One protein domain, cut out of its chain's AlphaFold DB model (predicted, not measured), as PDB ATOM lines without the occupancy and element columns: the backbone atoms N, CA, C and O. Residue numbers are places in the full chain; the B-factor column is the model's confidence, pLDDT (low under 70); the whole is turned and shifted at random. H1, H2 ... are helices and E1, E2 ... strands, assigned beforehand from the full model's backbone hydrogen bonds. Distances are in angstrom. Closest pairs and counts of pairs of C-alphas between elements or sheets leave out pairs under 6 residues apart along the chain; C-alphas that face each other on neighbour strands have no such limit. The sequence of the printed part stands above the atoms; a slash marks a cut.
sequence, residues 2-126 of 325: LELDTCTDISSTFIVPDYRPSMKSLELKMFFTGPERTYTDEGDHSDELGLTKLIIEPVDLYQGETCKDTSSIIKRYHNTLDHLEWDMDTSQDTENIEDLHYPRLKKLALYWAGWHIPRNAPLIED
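Overview. This is residues 2 to 126 of the 325 residues of an uncharacterized protein of Lichtheimia corymbifera JMRC:FSU:9682 (UniProt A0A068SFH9). Little regular structure: one six-stranded sheet forms a wall, with H1 and H2 over one face. The 125 printed residues, 49 in named elements, mix helices and strands: E1 H1 E2 E3 E4 H2 E5 E6. The mixed sheet runs E1 E3 E2 E4 E5 E6. The whole is compact, radius of gyration of the C-alphas 13.8 A, spanning 38 by 32 by 23 A.

Arrangement. E2, residues 25 to 31, and E4, residues 53 to 58, are parallel; N 28 and O 55 are 2.8 A apart. E3, residues 34 to 40, makes a hairpin with E2. H1, residues 10 to 19, is over E3, and H2, residues 70 to 77, is over E4. Within hydrogen-bond range, H1 has 2 of 6 O i to N i+4 and 5 of 7 O i to N i+3 pairs; H2 has every O i to N i+4 pair.

Along the chain. E1, residues 2 to 4, begins at (-29.004, 60.772, -11.162). E5 is residues 83 to 86; E6, residues 107 to 110, ends at (-28.956, 45.928, 9.819). E3 is 19.8 A long.

Size, cuts and confidence. The printed part has no cut. Links E3 to E4, E4 to H2 and E5 to E6 are long. Residues 43 to 47 and 61 to 64 have pLDDT under 70.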
ATOM      1  N   LEU A   2     -28.386  61.452 -10.022       86.00
ATOM      2  CA  LEU A   2     -29.004  60.772 -11.162       86.00
ATOM      3  C   LEU A   2     -30.094  59.855 -10.610       86.00
ATOM      4  O   LEU A   2     -29.791  58.985  -9.794       86.00
ATOM      5  N   GLU A   3     -31.320  60.062 -11.071       85.00
ATOM      6  CA  GLU A   3     -32.487  59.240 -10.755       85.00
ATOM      7  C   GLU A   3     -32.839  58.428 -12.001       85.00
ATOM      8  O   GLU A   3     -32.873  58.965 -13.112       85.00
ATOM      9  N   LEU A   4     -33.033  57.124 -11.826       80.31
ATOM     10  CA  LEU A   4     -33.444  56.225 -12.899       80.31
ATOM     11  C   LEU A   4     -34.790  55.604 -12.546       80.31
ATOM     12  O   LEU A   4     -34.988  55.159 -11.415       80.31
ATOM     13  N   ASP A   5     -35.677  55.563 -13.540       76.94
ATOM     14  CA  ASP A   5     -37.010  54.983 -13.412       76.94
ATOM     15  C   ASP A   5     -36.943  53.476 -13.105       76.94
ATOM     16  O   ASP A   5     -35.923  52.803 -13.317       76.94
ATOM     17  N   THR A   6     -38.053  52.958 -12.591       74.25
ATOM     18  CA  THR A   6     -38.191  51.590 -12.100       74.25
ATOM     19  C   THR A   6     -37.854  50.564 -13.183       74.25
ATOM     20  O   THR A   6     -38.410  50.543 -14.281       74.25
ATOM     21  N   CYS A   7     -36.914  49.675 -12.871       74.81
ATOM     22  CA  CYS A   7     -36.572  48.532 -13.709       74.81
ATOM     23  C   CYS A   7     -36.632  47.281 -12.845       74.81
ATOM     24  O   CYS A   7     -36.027  47.242 -11.778       74.81
ATOM     25  N   THR A   8     -37.336  46.251 -13.308       74.81
ATOM     26  CA  THR A   8     -37.592  45.023 -12.539       74.81
ATOM     27  C   THR A   8     -36.328  44.251 -12.161       74.81
ATOM     28  O   THR A   8     -36.366  43.452 -11.233       74.81
ATOM     29  N   ASP A   9     -35.217  44.481 -12.861       79.69
ATOM     30  CA  ASP A   9     -33.968  43.755 -12.667       79.69
ATOM     31  C   ASP A   9     -32.928  44.599 -11.917       79.69
ATOM     32  O   ASP A   9     -32.479  45.632 -12.431       79.69
ATOM     33  N   ILE A  10     -32.498  44.132 -10.736       81.69
ATOM     34  CA  ILE A  10     -31.392  44.714  -9.963       81.69
ATOM     35  C   ILE A  10     -30.120  44.810 -10.806       81.69
ATOM     36  O   ILE A  10     -29.348  45.743 -10.601       81.69
ATOM     37  N   SER A  11     -29.884  43.924 -11.775       82.00
ATOM     38  CA  SER A  11     -28.647  43.911 -12.565       82.00
ATOM     39  C   SER A  11     -28.372  45.248 -13.270       82.00
ATOM     40  O   SER A  11     -27.225  45.664 -13.431       82.00
ATOM     41  N   SER A  12     -29.420  45.999 -13.608       83.50
ATOM     42  CA  SER A  12     -29.276  47.328 -14.206       83.50
ATOM     43  C   SER A  12     -28.713  48.385 -13.239       83.50
ATOM     44  O   SER A  12     -28.220  49.418 -13.696       83.50
ATOM     45  N   THR A  13     -28.671  48.113 -11.926       82.44
ATOM     46  CA  THR A  13     -27.934  48.928 -10.936       82.44
ATOM     47  C   THR A  13     -26.424  48.948 -11.186       82.44
ATOM     48  O   THR A  13     -25.719  49.856 -10.753       82.44
ATOM     49  N   PHE A  14     -25.907  47.967 -11.924       84.50
ATOM     50  CA  PHE A  14     -24.484  47.848 -12.206       84.50
ATOM     51  C   PHE A  14     -24.002  48.695 -13.379       84.50
ATOM     52  O   PHE A  14     -22.815  48.994 -13.462       84.50
ATOM     53  N   ILE A  15     -24.915  49.114 -14.257       86.69
ATOM     54  CA  ILE A  15     -24.561  49.839 -15.480       86.69
ATOM     55  C   ILE A  15     -23.953  51.195 -15.126       86.69
ATOM     56  O   ILE A  15     -22.903  51.565 -15.638       86.69
ATOM     57  N   VAL A  16     -24.593  51.951 -14.235       86.19
ATOM     58  CA  VAL A  16     -24.170  53.329 -13.970       86.19
ATOM     59  C   VAL A  16     -22.770  53.403 -13.349       86.19
ATOM     60  O   VAL A  16     -21.961  54.176 -13.866       86.19
ATOM     61  N   PRO A  17     -22.422  52.597 -12.325       84.62
ATOM     62  CA  PRO A  17     -21.063  52.578 -11.783       84.62
ATOM     63  C   PRO A  17     -19.987  52.200 -12.812       84.62
ATOM     64  O   PRO A  17     -18.874  52.711 -12.723       84.62
ATOM     65  N   ASP A  18     -20.318  51.375 -13.814       86.06
ATOM     66  CA  ASP A  18     -19.374  50.979 -14.871       86.06
ATOM     67  C   ASP A  18     -19.042  52.125 -15.834       86.06
ATOM     68  O   ASP A  18     -17.899  52.259 -16.272       86.06
ATOM     69  N   TYR A  19     -20.013  52.992 -16.131       87.81
ATOM     70  CA  TYR A  19     -19.796  54.164 -16.990       87.81
ATOM     71  C   TYR A  19     -19.400  55.421 -16.213       87.81
ATOM     72  O   TYR A  19     -18.835  56.352 -16.790       87.81
ATOM     73  N   ARG A  20     -19.680  55.467 -14.907       87.81
ATOM     74  CA  ARG A  20     -19.337  56.590 -14.032       87.81
ATOM     75  C   ARG A  20     -18.734  56.106 -12.706       87.81
ATOM     76  O   ARG A  20     -19.373  56.235 -11.660       87.81
ATOM     77  N   PRO A  21     -17.465  55.660 -12.719       84.38
ATOM     78  CA  PRO A  21     -16.769  55.171 -11.524       84.38
ATOM     79  C   PRO A  21     -16.617  56.194 -10.388       84.38
ATOM     80  O   PRO A  21     -16.253  55.818  -9.274       84.38
ATOM     81  N   SER A  22     -16.860  57.484 -10.665       86.81
ATOM     82  CA  SER A  22     -16.849  58.540  -9.649       86.81
ATOM     83  C   SER A  22     -18.008  58.419  -8.661       86.81
ATOM     84  O   SER A  22     -17.896  58.935  -7.558       86.81
ATOM     85  N   MET A  23     -19.098  57.731  -9.025       89.38
ATOM     86  CA  MET A  23     -20.258  57.572  -8.151       89.38
ATOM     87  C   MET A  23     -19.895  56.847  -6.857       89.38
ATOM     88  O   MET A  23     -19.339  55.750  -6.884       89.38
ATOM     89  N   LYS A  24     -20.251  57.461  -5.724       92.50
ATOM     90  CA  LYS A  24     -19.880  56.984  -4.385       92.50
ATOM     91  C   LYS A  24     -21.031  56.359  -3.624       92.50
ATOM     92  O   LYS A  24     -20.800  55.469  -2.812       92.50
ATOM     93  N   SER A  25     -22.253  56.803  -3.887       94.69
ATOM     94  CA  SER A  25     -23.424  56.381  -3.133       94.69
ATOM     95  C   SER A  25     -24.514  55.862  -4.058       94.69
ATOM     96  O   SER A  25     -24.851  56.497  -5.062       94.69
ATOM     97  N   LEU A  26     -25.069  54.714  -3.678       94.31
ATOM     98  CA  LEU A  26     -26.234  54.094  -4.289       94.31
ATOM     99  C   LEU A  26     -27.300  53.885  -3.213       94.31
ATOM    100  O   LEU A  26     -27.063  53.216  -2.210       94.31
ATOM    101  N   GLU A  27     -28.475  54.450  -3.442       94.88
ATOM    102  CA  GLU A  27     -29.669  54.225  -2.637       94.88
ATOM    103  C   GLU A  27     -30.689  53.464  -3.484       94.88
ATOM    104  O   GLU A  27     -31.043  53.888  -4.590       94.88
ATOM    105  N   LEU A  28     -31.113  52.310  -2.973       92.31
ATOM    106  CA  LEU A  28     -32.078  51.415  -3.589       92.31
ATOM    107  C   LEU A  28     -33.339  51.407  -2.741       92.31
ATOM    108  O   LEU A  28     -33.360  50.828  -1.655       92.31
ATOM    109  N   LYS A  29     -34.385  52.033  -3.272       91.44
ATOM    110  CA  LYS A  29     -35.707  52.060  -2.657       91.44
ATOM    111  C   LYS A  29     -36.574  51.015  -3.318       91.44
ATOM    112  O   LYS A  29     -36.839  51.081  -4.516       91.44
ATOM    113  N   MET A  30     -36.988  50.026  -2.545       88.12
ATOM    114  CA  MET A  30     -37.788  48.921  -3.048       88.12
ATOM    115  C   MET A  30     -39.272  49.268  -2.923       88.12
ATOM    116  O   MET A  30     -39.809  49.363  -1.816       88.12
ATOM    117  N   PHE A  31     -39.929  49.453  -4.069       85.75
ATOM    118  CA  PHE A  31     -41.378  49.616  -4.180       85.75
ATOM    119  C   PHE A  31     -42.016  48.353  -4.754       85.75
ATOM    120  O   PHE A  31     -41.355  47.559  -5.428       85.75
ATOM    121  N   PHE A  32     -43.332  48.221  -4.582       81.56
ATOM    122  CA  PHE A  32     -44.114  47.155  -5.220       81.56
ATOM    123  C   PHE A  32     -44.025  47.196  -6.761       81.56
ATOM    124  O   PHE A  32     -44.158  46.174  -7.429       81.56
ATOM    125  N   THR A  33     -43.805  48.381  -7.348       82.62
ATOM    126  CA  THR A  33     -43.630  48.574  -8.799       82.62
ATOM    127  C   THR A  33     -42.233  48.202  -9.293       82.62
ATOM    128  O   THR A  33     -42.028  48.070 -10.500       82.62
ATOM    129  N   GLY A  34     -41.280  48.019  -8.381       80.88
ATOM    130  CA  GLY A  34     -39.880  47.751  -8.674       80.88
ATOM    131  C   GLY A  34     -38.928  48.660  -7.889       80.88
ATOM    132  O   GLY A  34     -39.357  49.545  -7.149       80.88
ATOM    133  N   PRO A  35     -37.612  48.445  -8.032       84.25
ATOM    134  CA  PRO A  35     -36.602  49.272  -7.390       84.25
ATOM    135  C   PRO A  35     -36.495  50.652  -8.054       84.25
ATOM    136  O   PRO A  35     -36.229  50.747  -9.256       84.25
ATOM    137  N   GLU A  36     -36.609  51.712  -7.261       87.25
ATOM    138  CA  GLU A  36     -36.149  53.059  -7.606       87.25
ATOM    139  C   GLU A  36     -34.688  53.221  -7.174       87.25
ATOM    140  O   GLU A  36     -34.245  52.667  -6.160       87.25
ATOM    141  N   ARG A  37     -33.912  53.964  -7.967       86.31
ATOM    142  CA  ARG A  37     -32.462  54.067  -7.787       86.31
ATOM    143  C   ARG A  37     -32.034  55.510  -7.803       86.31
ATOM    144  O   ARG A  37     -32.204  56.200  -8.809       86.31
ATOM    145  N   THR A  38     -31.375  55.907  -6.727       89.19
ATOM    146  CA  THR A  38     -30.774  57.229  -6.617       89.19
ATOM    147  C   THR A  38     -29.266  57.088  -6.498       89.19
ATOM    148  O   THR A  38     -28.753  56.438  -5.586       89.19
ATOM    149  N   TYR A  39     -28.545  57.708  -7.434       88.38
ATOM    150  CA  TYR A  39     -27.088  57.783  -7.400       88.38
ATOM    151  C   TYR A  39     -26.635  59.191  -7.040       88.38
ATOM    152  O   TYR A  39     -27.026  60.185  -7.677       88.38
ATOM    153  N   THR A  40     -25.728  59.273  -6.074       88.44
ATOM    154  CA  THR A  40     -25.115  60.532  -5.660       88.44
ATOM    155  C   THR A  40     -23.590  60.458  -5.721       88.44
ATOM    156  O   THR A  40     -22.949  59.456  -5.406       88.44
ATOM    157  N   ASP A  41     -23.008  61.561  -6.191       85.81
ATOM    158  CA  ASP A  41     -21.561  61.796  -6.296       85.81
ATOM    159  C   ASP A  41     -21.056  62.500  -5.019       85.81
ATOM    160  O   ASP A  41     -20.188  63.363  -5.056       85.81
ATOM    161  N   GLU A  42     -21.710  62.232  -3.885       71.06
ATOM    162  CA  GLU A  42     -21.395  62.883  -2.618       71.06
ATOM    163  C   GLU A  42     -20.121  62.270  -2.033       71.06
ATOM    164  O   GLU A  42     -20.121  61.139  -1.551       71.06
ATOM    165  N   GLY A  43     -19.027  63.023  -2.087       64.25
ATOM    166  CA  GLY A  43     -17.753  62.662  -1.481       64.25
ATOM    167  C   GLY A  43     -16.640  63.595  -1.938       64.25
ATOM    168  O   GLY A  43     -16.753  64.249  -2.975       64.25
ATOM    169  N   ASP A  44     -15.551  63.651  -1.170       62.91
ATOM    170  CA  ASP A  44     -14.303  64.198  -1.697       62.91
ATOM    171  C   ASP A  44     -13.940  63.416  -2.964       62.91
ATOM    172  O   ASP A  44     -14.193  62.208  -3.044       62.91
ATOM    173  N   HIS A  45     -13.353  64.096  -3.953       63.97
ATOM    174  CA  HIS A  45     -12.784  63.466  -5.146       63.97
ATOM    175  C   HIS A  45     -11.577  62.602  -4.744       63.97
ATOM    176  O   HIS A  45     -10.426  62.945  -4.987       63.97
ATOM    177  N   SER A  46     -11.853  61.507  -4.044       63.84
ATOM    178  CA  SER A  46     -10.928  60.430  -3.753       63.84
ATOM    179  C   SER A  46     -10.688  59.675  -5.051       63.84
ATOM    180  O   SER A  46     -11.644  59.282  -5.729       63.84
ATOM    181  N   ASP A  47      -9.412  59.449  -5.355       69.00
ATOM    182  CA  ASP A  47      -8.946  58.686  -6.515       69.00
ATOM    183  C   ASP A  47      -9.428  57.221  -6.505       69.00
ATOM    184  O   ASP A  47      -9.299  56.509  -7.501       69.00
ATOM    185  N   GLU A  48      -9.982  56.738  -5.391       77.31
ATOM    186  CA  GLU A  48     -10.439  55.357  -5.271       77.31
ATOM    187  C   GLU A  48     -11.748  55.131  -6.028       77.31
ATOM    188  O   GLU A  48     -12.745  55.800  -5.787       77.31
ATOM    189  N   LEU A  49     -11.776  54.160  -6.935       84.50
ATOM    190  CA  LEU A  49     -12.957  53.839  -7.736       84.50
ATOM    191  C   LEU A  49     -13.921  52.934  -6.951       84.50
ATOM    192  O   LEU A  49     -13.479  52.035  -6.235       84.50
ATOM    193  N   GLY A  50     -15.231  53.135  -7.132       88.69
ATOM    194  CA  GLY A  50     -16.277  52.249  -6.606       88.69
ATOM    195  C   GLY A  50     -17.210  52.880  -5.569       88.69
ATOM    196  O   GLY A  50     -16.959  53.971  -5.051       88.69
ATOM    197  N   LEU A  51     -18.301  52.165  -5.276       93.12
ATOM    198  CA  LEU A  51     -19.305  52.576  -4.296       93.12
ATOM    199  C   LEU A  51     -18.750  52.455  -2.875       93.12
ATOM    200  O   LEU A  51     -18.272  51.392  -2.473       93.12
ATOM    201  N   THR A  52     -18.855  53.536  -2.110       95.06
ATOM    202  CA  THR A  52     -18.500  53.582  -0.689       95.06
ATOM    203  C   THR A  52     -19.745  53.498   0.190       95.06
ATOM    204  O   THR A  52     -19.702  52.879   1.248       95.06
ATOM    205  N   LYS A  53     -20.882  54.017  -0.280       96.19
ATOM    206  CA  LYS A  53     -22.153  53.994   0.442       96.19
ATOM    207  C   LYS A  53     -23.217  53.210  -0.319       96.19
ATOM    208  O   LYS A  53     -23.470  53.468  -1.496       96.19
ATOM    209  N   LEU A  54     -23.870  52.290   0.381       96.25
ATOM    210  CA  LEU A  54     -25.001  51.525  -0.131       96.25
ATOM    211  C   LEU A  54     -26.132  51.516   0.897       96.25
ATOM    212  O   LEU A  54     -25.934  51.093   2.035       96.25
ATOM    213  N   ILE A  55     -27.307  51.976   0.480       96.12
ATOM    214  CA  ILE A  55     -28.546  51.914   1.261       96.12
ATOM    215  C   ILE A  55     -29.541  51.068   0.477       96.12
ATOM    216  O   ILE A  55     -29.777  51.333  -0.702       96.12
ATOM    217  N   ILE A  56     -30.112  50.059   1.126       94.25
ATOM    218  CA  ILE A  56     -31.175  49.222   0.576       94.25
ATOM    219  C   ILE A  56     -32.340  49.261   1.560       94.25
ATOM    220  O   ILE A  56     -32.242  48.669   2.637       94.25
ATOM    221  N   GLU A  57     -33.422  49.948   1.195       92.44
ATOM    222  CA  GLU A  57     -34.585  50.142   2.066       92.44
ATOM    223  C   GLU A  57     -35.919  49.836   1.358       92.44
ATOM    224  O   GLU A  57     -36.057  50.075   0.152       92.44
ATOM    225  N   PRO A  58     -36.920  49.309   2.080       90.12
ATOM    226  CA  PRO A  58     -38.264  49.111   1.572       90.12
ATOM    227  C   PRO A  58     -39.087  50.378   1.817       90.12
ATOM    228  O   PRO A  58     -39.112  50.898   2.931       90.12
ATOM    229  N   VAL A  59     -39.808  50.863   0.805       84.25
ATOM    230  CA  VAL A  59     -40.669  52.049   0.977       84.25
ATOM    231  C   VAL A  59     -42.125  51.651   1.201       84.25
ATOM    232  O   VAL A  59     -42.747  52.142   2.135       84.25
ATOM    233  N   ASP A  60     -42.642  50.698   0.418       78.38
ATOM    234  CA  ASP A  60     -44.065  50.312   0.434       78.38
ATOM    235  C   ASP A  60     -44.278  48.801   0.229       78.38
ATOM    236  O   ASP A  60     -45.274  48.368  -0.354       78.38
ATOM    237  N   LEU A  61     -43.333  47.963   0.660       67.25
ATOM    238  CA  LEU A  61     -43.469  46.517   0.476       67.25
ATOM    239  C   LEU A  61     -44.503  45.933   1.445       67.25
ATOM    240  O   LEU A  61     -44.414  46.093   2.668       67.25
ATOM    241  N   TYR A  62     -45.471  45.196   0.895       69.50
ATOM    242  CA  TYR A  62     -46.324  44.325   1.694       69.50
ATOM    243  C   TYR A  62     -45.470  43.237   2.356       69.50
ATOM    244  O   TYR A  62     -44.475  42.770   1.798       69.50
ATOM    245  N   GLN A  63     -45.870  42.809   3.558       64.88
ATOM    246  CA  GLN A  63     -45.195  41.719   4.266       64.88
ATOM    247  C   GLN A  63     -45.065  40.491   3.352       64.88
ATOM    248  O   GLN A  63     -46.072  39.918   2.940       64.88
ATOM    249  N   GLY A  64     -43.825  40.086   3.067       64.69
ATOM    250  CA  GLY A  64     -43.507  38.894   2.276       64.69
ATOM    251  C   GLY A  64     -42.992  39.164   0.861       64.69
ATOM    252  O   GLY A  64     -42.545  38.219   0.210       64.69
ATOM    253  N   GLU A  65     -42.999  40.410   0.381       70.12
ATOM    254  CA  GLU A  65     -42.283  40.740  -0.853       70.12
ATOM    255  C   GLU A  65     -40.774  40.771  -0.592       70.12
ATOM    256  O   GLU A  65     -40.278  41.453   0.304       70.12
ATOM    257  N   THR A  66     -40.045  39.983  -1.375       70.94
ATOM    258  CA  THR A  66     -38.590  39.839  -1.302       70.94
ATOM    259  C   THR A  66     -37.997  40.336  -2.609       70.94
ATOM    260  O   THR A  66     -38.545  40.097  -3.689       70.94
ATOM    261  N   CYS A  67     -36.878  41.050  -2.521       74.88
ATOM    262  CA  CYS A  67     -36.145  41.455  -3.708       74.88
ATOM    263  C   CYS A  67     -35.049  40.425  -3.961       74.88
ATOM    264  O   CYS A  67     -34.248  40.144  -3.073       74.88
ATOM    265  N   LYS A  68     -35.044  39.838  -5.157       80.50
ATOM    266  CA  LYS A  68     -34.000  38.896  -5.558       80.50
ATOM    267  C   LYS A  68     -32.727  39.656  -5.896       80.50
ATOM    268  O   LYS A  68     -32.800  40.741  -6.460       80.50
ATOM    269  N   ASP A  69     -31.589  39.032  -5.626       82.69
ATOM    270  CA  ASP A  69     -30.254  39.447  -6.066       82.69
ATOM    271  C   ASP A  69     -29.681  40.669  -5.332       82.69
ATOM    272  O   ASP A  69     -28.756  41.321  -5.825       82.69
ATOM    273  N   THR A  70     -30.163  40.966  -4.119       87.38
ATOM    274  CA  THR A  70     -29.558  42.040  -3.304       87.38
ATOM    275  C   THR A  70     -28.123  41.690  -2.894       87.38
ATOM    276  O   THR A  70     -27.232  42.545  -2.919       87.38
ATOM    277  N   SER A  71     -27.864  40.403  -2.643       90.75
ATOM    278  CA  SER A  71     -26.539  39.850  -2.346       90.75
ATOM    279  C   SER A  71     -25.510  40.088  -3.456       90.75
ATOM    280  O   SER A  71     -24.345  40.350  -3.154       90.75
ATOM    281  N   SER A  72     -25.928  40.102  -4.726       91.69
ATOM    282  CA  SER A  72     -25.036  40.331  -5.873       91.69
ATOM    283  C   SER A  72     -24.395  41.720  -5.836       91.69
ATOM    284  O   SER A  72     -23.218  41.886  -6.171       91.69
ATOM    285  N   ILE A  73     -25.143  42.737  -5.392       91.62
ATOM    286  CA  ILE A  73     -24.611  44.100  -5.247       91.62
ATOM    287  C   ILE A  73     -23.570  44.143  -4.136       91.62
ATOM    288  O   ILE A  73     -22.484  44.699  -4.307       91.62
ATOM    289  N   ILE A  74     -23.878  43.510  -3.013       94.44
ATOM    290  CA  ILE A  74     -22.996  43.458  -1.851       94.44
ATOM    291  C   ILE A  74     -21.695  42.746  -2.211       94.44
ATOM    292  O   ILE A  74     -20.611  43.281  -1.985       94.44
ATOM    293  N   LYS A  75     -21.789  41.599  -2.886       94.88
ATOM    294  CA  LYS A  75     -20.645  40.843  -3.400       94.88
ATOM    295  C   LYS A  75     -19.782  41.625  -4.380       94.88
ATOM    296  O   LYS A  75     -18.581  41.388  -4.450       94.88
ATOM    297  N   ARG A  76     -20.350  42.569  -5.126       93.75
ATOM    298  CA  ARG A  76     -19.571  43.419  -6.031       93.75
ATOM    299  C   ARG A  76     -18.785  44.501  -5.293       93.75
ATOM    300  O   ARG A  76     -17.660  44.798  -5.688       93.75
ATOM    301  N   TYR A  77     -19.359  45.085  -4.241       94.75
ATOM    302  CA  TYR A  77     -18.820  46.297  -3.609       94.75
ATOM    303  C   TYR A  77     -18.277  46.101  -2.186       94.75
ATOM    304  O   TYR A  77     -17.742  47.045  -1.611       94.75
ATOM    305  N   HIS A  78     -18.319  44.893  -1.614       96.31
ATOM    306  CA  HIS A  78     -17.906  44.632  -0.224       96.31
ATOM    307  C   HIS A  78     -16.507  45.165   0.151       96.31
ATOM    308  O   HIS A  78     -16.284  45.569   1.292       96.31
ATOM    309  N   ASN A  79     -15.572  45.224  -0.805       96.94
ATOM    310  CA  ASN A  79     -14.213  45.726  -0.582       96.94
ATOM    311  C   ASN A  79     -14.099  47.258  -0.535       96.94
ATOM    312  O   ASN A  79     -13.106  47.764  -0.010       96.94
ATOM    313  N   THR A  80     -15.066  47.991  -1.093       96.00
ATOM    314  CA  THR A  80     -15.043  49.461  -1.195       96.00
ATOM    315  C   THR A  80     -16.004  50.143  -0.229       96.00
ATOM    316  O   THR A  80     -15.783  51.307   0.098       96.00
ATOM    317  N   LEU A  81     -17.023  49.428   0.258       97.06
ATOM    318  CA  LEU A  81     -18.037  49.977   1.156       97.06
ATOM    319  C   LEU A  81     -17.444  50.458   2.488       97.06
ATOM    320  O   LEU A  81     -16.787  49.703   3.207       97.06
ATOM    321  N   ASP A  82     -17.744  51.709   2.836       97.12
ATOM    322  CA  ASP A  82     -17.535  52.310   4.151       97.12
ATOM    323  C   ASP A  82     -18.849  52.485   4.940       97.12
ATOM    324  O   ASP A  82     -18.817  52.523   6.175       97.12
ATOM    325  N   HIS A  83     -19.998  52.500   4.257       97.88
ATOM    326  CA  HIS A  83     -21.340  52.610   4.832       97.88
ATOM    327  C   HIS A  83     -22.299  51.637   4.139       97.88
ATOM    328  O   HIS A  83     -22.520  51.719   2.931       97.88
ATOM    329  N   LEU A  84     -22.900  50.741   4.922       97.94
ATOM    330  CA  LEU A  84     -23.963  49.839   4.488       97.94
ATOM    331  C   LEU A  84     -25.206  49.970   5.379       97.94
ATOM    332  O   LEU A  84     -25.109  49.799   6.595       97.94
ATOM    333  N   GLU A  85     -26.369  50.216   4.776       97.62
ATOM    334  CA  GLU A  85     -27.681  50.051   5.417       97.62
ATOM    335  C   GLU A  85     -28.488  49.001   4.660       97.62
ATOM    336  O   GLU A  85     -28.647  49.094   3.442       97.62
ATOM    337  N   TRP A  86     -28.964  47.987   5.381       95.50
ATOM    338  CA  TRP A  86     -29.616  46.829   4.788       95.50
ATOM    339  C   TRP A  86     -30.923  46.484   5.508       95.50
ATOM    340  O   TRP A  86     -30.941  45.825   6.554       95.50
ATOM    341  N   ASP A  87     -32.031  46.919   4.910       93.06
ATOM    342  CA  ASP A  87     -33.404  46.705   5.374       93.06
ATOM    343  C   ASP A  87     -34.209  45.846   4.391       93.06
ATOM    344  O   ASP A  87     -35.333  46.149   4.025       93.06
ATOM    345  N   MET A  88     -33.635  44.725   3.952       89.25
ATOM    346  CA  MET A  88     -34.309  43.784   3.053       89.25
ATOM    347  C   MET A  88     -34.079  42.343   3.490       89.25
ATOM    348  O   MET A  88     -32.991  42.000   3.949       89.25
ATOM    349  N   ASP A  89     -35.101  41.504   3.326       86.81
ATOM    350  CA  ASP A  89     -34.987  40.057   3.507       86.81
ATOM    351  C   ASP A  89     -34.268  39.427   2.304       86.81
ATOM    352  O   ASP A  89     -34.654  39.634   1.152       86.81
ATOM    353  N   THR A  90     -33.227  38.643   2.589       85.69
ATOM    354  CA  THR A  90     -32.394  37.935   1.609       85.69
ATOM    355  C   THR A  90     -32.728  36.449   1.525       85.69
ATOM    356  O   THR A  90     -31.966  35.681   0.947       85.69
ATOM    357  N   SER A  91     -33.845  35.999   2.102       85.38
ATOM    358  CA  SER A  91     -34.244  34.583   2.110       85.38
ATOM    359  C   SER A  91     -34.402  33.962   0.714       85.38
ATOM    360  O   SER A  91     -34.360  32.739   0.581       85.38
ATOM    361  N   GLN A  92     -34.572  34.785  -0.327       84.56
ATOM    362  CA  GLN A  92     -34.645  34.359  -1.730       84.56
ATOM    363  C   GLN A  92     -33.329  34.522  -2.507       84.56
ATOM    364  O   GLN A  92     -33.279  34.149  -3.682       84.56
ATOM    365  N   ASP A  93     -32.284  35.084  -1.897       86.12
ATOM    366  CA  ASP A  93     -30.996  35.242  -2.565       86.12
ATOM    367  C   ASP A  93     -30.307  33.880  -2.706       86.12
ATOM    368  O   ASP A  93     -30.285  33.057  -1.792       86.12
ATOM    369  N   THR A  94     -29.746  33.630  -3.889       84.88
ATOM    370  CA  THR A  94     -29.068  32.357  -4.196       84.88
ATOM    371  C   THR A  94     -27.568  32.402  -3.918       84.88
ATOM    372  O   THR A  94     -26.921  31.357  -3.819       84.88
ATOM    373  N   GLU A  95     -27.001  33.601  -3.797       87.25
ATOM    374  CA  GLU A  95     -25.579  33.789  -3.553       87.25
ATOM    375  C   GLU A  95     -25.260  33.740  -2.059       87.25
ATOM    376  O   GLU A  95     -25.837  34.471  -1.259       87.25
ATOM    377  N   ASN A  96     -24.273  32.923  -1.688       89.25
ATOM    378  CA  ASN A  96     -23.722  32.960  -0.342       89.25
ATOM    379  C   ASN A  96     -22.743  34.138  -0.204       89.25
ATOM    380  O   ASN A  96     -21.757  34.223  -0.941       89.25
ATOM    381  N   ILE A  97     -23.009  35.017   0.761       93.44
ATOM    382  CA  ILE A  97     -22.174  36.177   1.097       93.44
ATOM    383  C   ILE A  97     -21.592  36.111   2.518       93.44
ATOM    384  O   ILE A  97     -21.098  37.118   3.033       93.44
ATOM    385  N   GLU A  98     -21.670  34.952   3.174       93.25
ATOM    386  CA  GLU A  98     -21.193  34.747   4.548       93.25
ATOM    387  C   GLU A  98     -19.678  34.919   4.691       93.25
ATOM    388  O   GLU A  98     -19.213  35.444   5.701       93.25
ATOM    389  N   ASP A  99     -18.923  34.570   3.649       95.38
ATOM    390  CA  ASP A  99     -17.457  34.635   3.632       95.38
ATOM    391  C   ASP A  99     -16.907  35.981   3.124       95.38
ATOM    392  O   ASP A  99     -15.694  36.160   2.993       95.38
ATOM    393  N   LEU A 100     -17.776  36.952   2.811       97.31
ATOM    394  CA  LEU A 100     -17.317  38.260   2.348       97.31
ATOM    395  C   LEU A 100     -16.666  39.049   3.484       97.31
ATOM    396  O   LEU A 100     -17.222  39.176   4.577       97.31
ATOM    397  N   HIS A 101     -15.514  39.644   3.182       97.81
ATOM    398  CA  HIS A 101     -14.801  40.557   4.070       97.81
ATOM    399  C   HIS A 101     -15.118  42.011   3.749       97.81
ATOM    400  O   HIS A 101     -15.145  42.396   2.588       97.81
ATOM    401  N   TYR A 102     -15.271  42.841   4.772       97.94
ATOM    402  CA  TYR A 102     -15.601  44.255   4.613       97.94
ATOM    403  C   TYR A 102     -14.479  45.109   5.212       97.94
ATOM    404  O   TYR A 102     -14.619  45.656   6.310       97.94
ATOM    405  N   PRO A 103     -13.321  45.200   4.535       97.50
ATOM    406  CA  PRO A 103     -12.108  45.780   5.108       97.50
ATOM    407  C   PRO A 103     -12.213  47.280   5.397       97.50
ATOM    408  O   PRO A 103     -11.377  47.801   6.127       97.50
ATOM    409  N   ARG A 104     -13.201  47.979   4.823       97.12
ATOM    410  CA  ARG A 104     -13.359  49.440   4.911       97.12
ATOM    411  C   ARG A 104     -14.631  49.888   5.622       97.12
ATOM    412  O   ARG A 104     -14.793  51.083   5.854       97.12
ATOM    413  N   LEU A 105     -15.500  48.947   5.985       98.44
ATOM    414  CA  LEU A 105     -16.828  49.247   6.495       98.44
ATOM    415  C   LEU A 105     -16.750  49.866   7.892       98.44
ATOM    416  O   LEU A 105     -16.297  49.222   8.836       98.44
ATOM    417  N   LYS A 106     -17.207  51.117   8.004       98.38
ATOM    418  CA  LYS A 106     -17.227  51.912   9.240       98.38
ATOM    419  C   LYS A 106     -18.627  52.060   9.817       98.38
ATOM    420  O   LYS A 106     -18.769  52.127  11.035       98.38
ATOM    421  N   LYS A 107     -19.654  52.126   8.966       98.62
ATOM    422  CA  LYS A 107     -21.053  52.287   9.376       98.62
ATOM    423  C   LYS A 107     -21.886  51.124   8.874       98.62
ATOM    424  O   LYS A 107     -21.884  50.838   7.680       98.62
ATOM    425  N   LEU A 108     -22.598  50.479   9.786       98.56
ATOM    426  CA  LEU A 108     -23.429  49.326   9.485       98.56
ATOM    427  C   LEU A 108     -24.800  49.482  10.140       98.56
ATOM    428  O   LEU A 108     -24.883  49.559  11.363       98.56
ATOM    429  N   ALA A 109     -25.863  49.462   9.342       98.31
ATOM    430  CA  ALA A 109     -27.232  49.353   9.826       98.31
ATOM    431  C   ALA A 109     -27.887  48.086   9.275       98.31
ATOM    432  O   ALA A 109     -27.984  47.912   8.062       98.31
ATOM    433  N   LEU A 110     -28.318  47.195  10.167       97.12
ATOM    434  CA  LEU A 110     -28.956  45.928   9.819       97.12
ATOM    435  C   LEU A 110     -30.365  45.878  10.390       97.12
ATOM    436  O   LEU A 110     -30.551  45.985  11.607       97.12
ATOM    437  N   TYR A 111     -31.338  45.649   9.514       94.44
ATOM    438  CA  TYR A 111     -32.737  45.557   9.913       94.44
ATOM    439  C   TYR A 111     -33.328  44.167   9.675       94.44
ATOM    440  O   TYR A 111     -34.008  43.673  10.568       94.44
ATOM    441  N   TRP A 112     -33.012  43.489   8.563       91.75
ATOM    442  CA  TRP A 112     -33.556  42.148   8.254       91.75
ATOM    443  C   TRP A 112     -32.526  41.067   7.944       91.75
ATOM    444  O   TRP A 112     -32.776  39.905   8.251       91.75
ATOM    445  N   ALA A 113     -31.386  41.426   7.353       92.06
ATOM    446  CA  ALA A 113     -30.390  40.472   6.868       92.06
ATOM    447  C   ALA A 113     -28.965  40.880   7.266       92.06
ATOM    448  O   ALA A 113     -28.759  41.871   7.965       92.06
ATOM    449  N   GLY A 114     -27.971  40.089   6.846       94.75
ATOM    450  CA  GLY A 114     -26.552  40.419   7.020       94.75
ATOM    451  C   GLY A 114     -26.012  40.261   8.447       94.75
ATOM    452  O   GLY A 114     -25.013  40.894   8.789       94.75
ATOM    453  N   TRP A 115     -26.632  39.427   9.292       95.88
ATOM    454  CA  TRP A 115     -26.241  39.234  10.702       95.88
ATOM    455  C   TRP A 115     -24.774  38.807  10.901       95.88
ATOM    456  O   TRP A 115     -24.207  39.021  11.974       95.88
ATOM    457  N   HIS A 116     -24.144  38.208   9.889       95.94
ATOM    458  CA  HIS A 116     -22.744  37.778   9.909       95.94
ATOM    459  C   HIS A 116     -21.746  38.908   9.618       95.94
ATOM    460  O   HIS A 116     -20.588  38.802  10.021       95.94
ATOM    461  N   ILE A 117     -22.172  40.006   8.979       97.50
ATOM    462  CA  ILE A 117     -21.296  41.109   8.540       97.50
ATOM    463  C   ILE A 117     -20.426  41.676   9.672       97.50
ATOM    464  O   ILE A 117     -19.226  41.850   9.440       97.50
ATOM    465  N   PRO A 118     -20.930  41.899  10.909       97.56
ATOM    466  CA  PRO A 118     -20.098  42.395  12.006       97.56
ATOM    467  C   PRO A 118     -18.849  41.548  12.295       97.56
ATOM    468  O   PRO A 118     -17.866  42.079  12.808       97.56
ATOM    469  N   ARG A 119     -18.857  40.243  11.975       97.06
ATOM    470  CA  ARG A 119     -17.704  39.342  12.174       97.06
ATOM    471  C   ARG A 119     -16.596  39.568  11.153       97.06
ATOM    472  O   ARG A 119     -15.429  39.343  11.464       97.06
ATOM    473  N   ASN A 120     -16.955  40.047   9.967       97.94
ATOM    474  CA  ASN A 120     -16.054  40.168   8.825       97.94
ATOM    475  C   ASN A 120     -15.654  41.623   8.528       97.94
ATOM    476  O   ASN A 120     -15.026  41.895   7.501       97.94
ATOM    477  N   ALA A 121     -16.015  42.554   9.413       98.06
ATOM    478  CA  ALA A 121     -15.882  43.993   9.231       98.06
ATOM    479  C   ALA A 121     -15.139  44.628  10.427       98.06
ATOM    480  O   ALA A 121     -15.761  45.129  11.367       98.06
ATOM    481  N   PRO A 122     -13.794  44.591  10.442       96.94
ATOM    482  CA  PRO A 122     -13.012  44.958  11.623       96.94
ATOM    483  C   PRO A 122     -13.032  46.459  11.950       96.94
ATOM    484  O   PRO A 122     -12.764  46.822  13.092       96.94
ATOM    485  N   LEU A 123     -13.341  47.325  10.977       98.12
ATOM    486  CA  LEU A 123     -13.285  48.787  11.119       98.12
ATOM    487  C   LEU A 123     -14.619  49.438  11.503       98.12
ATOM    488  O   LEU A 123     -14.723  50.662  11.455       98.12
ATOM    489  N   ILE A 124     -15.636  48.658  11.883       98.50
ATOM    490  CA  ILE A 124     -16.941  49.221  12.232       98.50
ATOM    491  C   ILE A 124     -16.822  50.137  13.460       98.50
ATOM    492  O   ILE A 124     -16.384  49.723  14.536       98.50
ATOM    493  N   GLU A 125     -17.284  51.373  13.286       98.50
ATOM    494  CA  GLU A 125     -17.353  52.436  14.289       98.50
ATOM    495  C   GLU A 125     -18.800  52.677  14.752       98.50
ATOM    496  O   GLU A 125     -19.036  52.904  15.942       98.50
ATOM    497  N   ASP A 126     -19.766  52.586  13.832       98.62
ATOM    498  CA  ASP A 126     -21.178  52.875  14.082       98.62
ATOM    499  C   ASP A 126     -22.040  51.658  13.698       98.62
ATOM    500  O   ASP A 126     -22.011  51.207  12.551       98.62
TER     501      ASP A 126